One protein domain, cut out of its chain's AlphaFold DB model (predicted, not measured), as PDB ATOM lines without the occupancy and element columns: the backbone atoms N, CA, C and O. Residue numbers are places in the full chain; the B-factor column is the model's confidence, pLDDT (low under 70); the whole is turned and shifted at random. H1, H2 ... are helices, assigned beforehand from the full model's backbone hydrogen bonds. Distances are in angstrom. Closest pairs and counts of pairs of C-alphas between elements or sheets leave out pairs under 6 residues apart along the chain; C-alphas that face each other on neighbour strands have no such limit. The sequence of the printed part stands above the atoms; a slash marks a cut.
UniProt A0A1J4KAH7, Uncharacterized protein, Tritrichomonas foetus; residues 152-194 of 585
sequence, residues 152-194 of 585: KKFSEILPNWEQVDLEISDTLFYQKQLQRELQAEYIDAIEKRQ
ATOM      1  N   LYS A 152     -24.139  14.031  50.517       91.94
ATOM      2  CA  LYS A 152     -23.346  13.337  49.492       91.94
ATOM      3  C   LYS A 152     -23.470  11.809  49.519       91.94
ATOM      4  O   LYS A 152     -23.370  11.175  48.474       91.94
ATOM      5  N   LYS A 153     -23.694  11.200  50.691       92.44
ATOM      6  CA  LYS A 153     -23.936   9.746  50.807       92.44
ATOM      7  C   LYS A 153     -25.217   9.287  50.099       92.44
ATOM      8  O   LYS A 153     -25.337   8.112  49.784       92.44
ATOM      9  N   PHE A 154     -26.147  10.204  49.848       93.31
ATOM     10  CA  PHE A 154     -27.411   9.975  49.158       93.31
ATOM     11  C   PHE A 154     -27.372  10.420  47.695       93.31
ATOM     12  O   PHE A 154     -28.428  10.525  47.081       93.31
ATOM     13  N   SER A 155     -26.194  10.669  47.113       95.38
ATOM     14  CA  SER A 155     -26.077  11.113  45.715       95.38
ATOM     15  C   SER A 155     -26.683  10.130  44.704       95.38
ATOM     16  O   SER A 155     -27.093  10.544  43.626       95.38
ATOM     17  N   GLU A 156     -26.785   8.845  45.061       94.88
ATOM     18  CA  GLU A 156     -27.454   7.811  44.259       94.88
ATOM     19  C   GLU A 156     -28.985   7.970  44.226       94.88
ATOM     20  O   GLU A 156     -29.626   7.551  43.267       94.88
ATOM     21  N   ILE A 157     -29.573   8.581  45.260       96.25
ATOM     22  CA  ILE A 157     -31.028   8.744  45.429       96.25
ATOM     23  C   ILE A 157     -31.460  10.184  45.119       96.25
ATOM     24  O   ILE A 157     -32.551  10.410  44.598       96.25
ATOM     25  N   LEU A 158     -30.608  11.161  45.433       93.31
ATOM     26  CA  LEU A 158     -30.849  12.593  45.280       93.31
ATOM     27  C   LEU A 158     -29.851  13.173  44.265       93.31
ATOM     28  O   LEU A 158     -28.745  13.565  44.648       93.31
ATOM     29  N   PRO A 159     -30.233  13.293  42.977       91.31
ATOM     30  CA  PRO A 159     -29.374  13.874  41.943       91.31
ATOM     31  C   PRO A 159     -28.948  15.314  42.266       91.31
ATOM     32  O   PRO A 159     -27.843  15.725  41.927       91.31
ATOM     33  N   ASN A 160     -29.801  16.051  42.986       94.81
ATOM     34  CA  ASN A 160     -29.600  17.450  43.367       94.81
ATOM     35  C   ASN A 160     -29.141  17.614  44.830       94.81
ATOM     36  O   ASN A 160     -29.479  18.605  45.475       94.81
ATOM     37  N   TRP A 161     -28.386  16.657  45.379       93.75
ATOM     38  CA  TRP A 161     -27.914  16.707  46.773       93.75
ATOM     39  C   TRP A 161     -27.120  17.986  47.104       93.75
ATOM     40  O   TRP A 161     -27.206  18.478  48.221       93.75
ATOM     41  N   GLU A 162     -26.412  18.584  46.138       92.94
ATOM     42  CA  GLU A 162     -25.692  19.854  46.342       92.94
ATOM     43  C   GLU A 162     -26.637  21.020  46.666       92.94
ATOM     44  O   GLU A 162     -26.330  21.848  47.522       92.94
ATOM     45  N   GLN A 163     -27.803  21.082  46.012       92.50
ATOM     46  CA  GLN A 163     -28.815  22.102  46.306       92.50
ATOM     47  C   GLN A 163     -29.419  21.878  47.691       92.50
ATOM     48  O   GLN A 163     -29.583  22.833  48.441       92.50
ATOM     49  N   VAL A 164     -29.668  20.620  48.055       90.31
ATOM     50  CA  VAL A 164     -30.183  20.253  49.381       90.31
ATOM     51  C   VAL A 164     -29.161  20.573  50.481       90.31
ATOM     52  O   VAL A 164     -29.531  21.117  51.515       90.31
ATOM     53  N   ASP A 165     -27.867  20.322  50.262       91.12
ATOM     54  CA  ASP A 165     -26.803  20.690  51.213       91.12
ATOM     55  C   ASP A 165     -26.701  22.213  51.401       91.12
ATOM     56  O   ASP A 165     -26.477  22.686  52.523       91.12
ATOM     57  N   LEU A 166     -26.903  22.984  50.324       90.81
ATOM     58  CA  LEU A 166     -27.014  24.440  50.396       90.81
ATOM     59  C   LEU A 166     -28.274  24.868  51.164       90.81
ATOM     60  O   LEU A 166     -28.192  25.762  51.997       90.81
ATOM     61  N   GLU A 167     -29.423  24.224  50.964       86.69
ATOM     62  CA  GLU A 167     -30.640  24.522  51.740       86.69
ATOM     63  C   GLU A 167     -30.474  24.220  53.236       86.69
ATOM     64  O   GLU A 167     -30.970  24.968  54.077       86.69
ATOM     65  N   ILE A 168     -29.740  23.159  53.577       86.50
ATOM     66  CA  ILE A 168     -29.469  22.784  54.969       86.50
ATOM     67  C   ILE A 168     -28.453  23.738  55.613       86.50
ATOM     68  O   ILE A 168     -28.574  24.063  56.795       86.50
ATOM     69  N   SER A 169     -27.417  24.149  54.874       86.31
ATOM     70  CA  SER A 169     -26.254  24.826  55.461       86.31
ATOM     71  C   SER A 169     -25.542  25.827  54.537       86.31
ATOM     72  O   SER A 169     -24.315  25.816  54.414       86.31
ATOM     73  N   ASP A 170     -26.284  26.749  53.917       88.44
ATOM     74  CA  ASP A 170     -25.686  27.860  53.161       88.44
ATOM     75  C   ASP A 170     -24.994  28.863  54.101       88.44
ATOM     76  O   ASP A 170     -25.621  29.703  54.749       88.44
ATOM     77  N   THR A 171     -23.659  28.825  54.135       87.00
ATOM     78  CA  THR A 171     -22.837  29.781  54.897       87.00
ATOM     79  C   THR A 171     -22.998  31.220  54.417       87.00
ATOM     80  O   THR A 171     -22.715  32.150  55.168       87.00
ATOM     81  N   LEU A 172     -23.433  31.414  53.170       90.69
ATOM     82  CA  LEU A 172     -23.633  32.724  52.556       90.69
ATOM     83  C   LEU A 172     -25.093  33.180  52.625       90.69
ATOM     84  O   LEU A 172     -25.422  34.219  52.053       90.69
ATOM     85  N   PHE A 173     -25.968  32.443  53.319       91.69
ATOM     86  CA  PHE A 173     -27.394  32.752  53.397       91.69
ATOM     87  C   PHE A 173     -27.646  34.201  53.828       91.69
ATOM     88  O   PHE A 173     -28.295  34.953  53.104       91.69
ATOM     89  N   TYR A 174     -27.061  34.619  54.953       89.88
ATOM     90  CA  TYR A 174     -27.242  35.972  55.483       89.88
ATOM     91  C   TYR A 174     -26.656  37.048  54.570       89.88
ATOM     92  O   TYR A 174     -27.241  38.118  54.425       89.88
ATOM     93  N   GLN A 175     -25.533  36.762  53.906       90.06
ATOM     94  CA  GLN A 175     -24.952  37.689  52.940       90.06
ATOM     95  C   GLN A 175     -25.890  37.890  51.744       90.06
ATOM     96  O   GLN A 175     -26.151  39.026  51.349       90.06
ATOM     97  N   LYS A 176     -26.429  36.796  51.191       91.56
ATOM     98  CA  LYS A 176     -27.397  36.841  50.089       91.56
ATOM     99  C   LYS A 176     -28.699  37.515  50.517       91.56
ATOM    100  O   LYS A 176     -29.251  38.291  49.746       91.56
ATOM    101  N   GLN A 177     -29.190  37.233  51.724       92.56
ATOM    102  CA  GLN A 177     -30.387  37.867  52.274       92.56
ATOM    103  C   GLN A 177     -30.196  39.382  52.381       92.56
ATOM    104  O   GLN A 177     -30.999  40.125  51.825       92.56
ATOM    105  N   LEU A 178     -29.102  39.831  52.998       92.31
ATOM    106  CA  LEU A 178     -28.785  41.251  53.124       92.31
ATOM    107  C   LEU A 178     -28.649  41.927  51.753       92.31
ATOM    108  O   LEU A 178     -29.138  43.035  51.553       92.31
ATOM    109  N   GLN A 179     -28.011  41.262  50.788       92.44
ATOM    110  CA  GLN A 179     -27.903  41.785  49.426       92.44
ATOM    111  C   GLN A 179     -29.284  41.960  48.778       92.44
ATOM    112  O   GLN A 179     -29.533  43.004  48.176       92.44
ATOM    113  N   ARG A 180     -30.191  40.985  48.934       94.19
ATOM    114  CA  ARG A 180     -31.571  41.080  48.425       94.19
ATOM    115  C   ARG A 180     -32.362  42.193  49.110       94.19
ATOM    116  O   ARG A 180     -33.055  42.935  48.425       94.19
ATOM    117  N   GLU A 181     -32.250  42.323  50.431       94.44
ATOM    118  CA  GLU A 181     -32.920  43.382  51.199       94.44
ATOM    119  C   GLU A 181     -32.451  44.772  50.748       94.44
ATOM    120  O   GLU A 181     -33.275  45.643  50.479       94.44
ATOM    121  N   LEU A 182     -31.141  44.964  50.560       93.50
ATOM    122  CA  LEU A 182     -30.582  46.224  50.061       93.50
ATOM    123  C   LEU A 182     -30.966  46.515  48.606       93.50
ATOM    124  O   LEU A 182     -31.181  47.673  48.255       93.50
ATOM    125  N   GLN A 183     -31.053  45.490  47.753       93.25
ATOM    126  CA  GLN A 183     -31.540  45.645  46.378       93.25
ATOM    127  C   GLN A 183     -33.008  46.069  46.356       93.25
ATOM    128  O   GLN A 183     -33.344  47.023  45.656       93.25
ATOM    129  N   ALA A 184     -33.861  45.406  47.138       94.75
ATOM    130  CA  ALA A 184     -35.271  45.763  47.259       94.75
ATOM    131  C   ALA A 184     -35.429  47.199  47.777       94.75
ATOM    132  O   ALA A 184     -36.139  47.996  47.170       94.75
ATOM    133  N   GLU A 185     -34.688  47.574  48.824       93.81
ATOM    134  CA  GLU A 185     -34.728  48.935  49.364       93.81
ATOM    135  C   GLU A 185     -34.233  49.981  48.348       93.81
ATOM    136  O   GLU A 185     -34.771  51.089  48.265       93.81
ATOM    137  N   TYR A 186     -33.223  49.642  47.544       90.94
ATOM    138  CA  TYR A 186     -32.728  50.513  46.484       90.94
ATOM    139  C   TYR A 186     -33.759  50.708  45.359       90.94
ATOM    140  O   TYR A 186     -33.969  51.845  44.927       90.94
ATOM    141  N   ILE A 187     -34.436  49.638  44.924       92.44
ATOM    142  CA  ILE A 187     -35.527  49.700  43.937       92.44
ATOM    143  C   ILE A 187     -36.677  50.556  44.480       92.44
ATOM    144  O   ILE A 187     -37.066  51.527  43.829       92.44
ATOM    145  N   ASP A 188     -37.130  50.295  45.709       93.25
ATOM    146  CA  ASP A 188     -38.168  51.079  46.389       93.25
ATOM    147  C   ASP A 188     -37.803  52.568  46.479       93.25
ATOM    148  O   ASP A 188     -38.659  53.445  46.330       93.25
ATOM    149  N   ALA A 189     -36.532  52.890  46.739       88.25
ATOM    150  CA  ALA A 189     -36.060  54.270  46.814       88.25
ATOM    151  C   ALA A 189     -36.068  54.964  45.440       88.25
ATOM    152  O   ALA A 189     -36.414  56.147  45.352       88.25
ATOM    153  N   ILE A 190     -35.726  54.243  44.367       88.94
ATOM    154  CA  ILE A 190     -35.837  54.746  42.991       88.94
ATOM    155  C   ILE A 190     -37.305  54.967  42.621       88.94
ATOM    156  O   ILE A 190     -37.642  56.046  42.129       88.94
ATOM    157  N   GLU A 191     -38.189  54.006  42.894       90.81
ATOM    158  CA  GLU A 191     -39.621  54.133  42.604       90.81
ATOM    159  C   GLU A 191     -40.250  55.285  43.389       90.81
ATOM    160  O   GLU A 191     -40.951  56.117  42.814       90.81
ATOM    161  N   LYS A 192     -39.937  55.425  44.685       89.19
ATOM    162  CA  LYS A 192     -40.373  56.576  45.498       89.19
ATOM    163  C   LYS A 192     -39.886  57.902  44.932       89.19
ATOM    164  O   LYS A 192     -40.593  58.902  45.042       89.19
ATOM    165  N   ARG A 193     -38.693  57.937  44.332       83.44
ATOM    166  CA  ARG A 193     -38.177  59.131  43.658       83.44
ATOM    167  C   ARG A 193     -38.936  59.421  42.363       83.44
ATOM    168  O   ARG A 193     -39.274  60.580  42.143       83.44
ATOM    169  N   GLN A 194     -39.198  58.412  41.534       84.12
ATOM    170  CA  GLN A 194     -39.922  58.567  40.265       84.12
ATOM    171  C   GLN A 194     -41.397  58.933  40.480       84.12
ATOM    172  O   GLN A 194     -41.933  59.786  39.779       84.12
TER     173      GLN A 194
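What this domain is: This is residues 152 to 194 of the 585 residues of an uncharacterized protein of Tritrichomonas foetus (UniProt A0A1J4KAH7). Going along the printed part, you meet a winding lead-in, residues 152 to 160, then the short helix H1, a tight turn, and the long straight helix H2, which makes most of the length and sticks out with nothing packed on it. The 43 printed residues hold two named helices, H1 then H2, and no named strand: all helix. The whole is an extended rod, spanning 52 by 17 by 8 A, with a radius of gyration of the C-alphas of 16.9 A.

How they stand to each other: Look first at H1, residues 161 to 169, and then at H2, residues 173 to 194: they are apart, with no C-alpha of the one within 8 A of the other. Three residues make the tight link between them. In both helices every O i to N i+4 pair is within hydrogen-bond range. Residues 154 to 159 stand free, and so do residues 166 to 194, of which 166 to 169 belong to H1 and 173 to 194 to H2.

Where its parts are: Find C-alpha 161 at (-27.914, 16.707, 46.773); H1 runs 12.0 A from there to Ser 169. H2 runs 31.6 A, from C-alpha 173 at (-27.394, 32.752, 53.397) to C-alpha 194 at (-39.922, 58.567, 40.265).

The domain as a whole: The two C-alphas farthest apart, those of Lys 153 and Gln 194, are 52.4 A apart. The printed part has no cut, and no printed residue is under 70 in pLDDT.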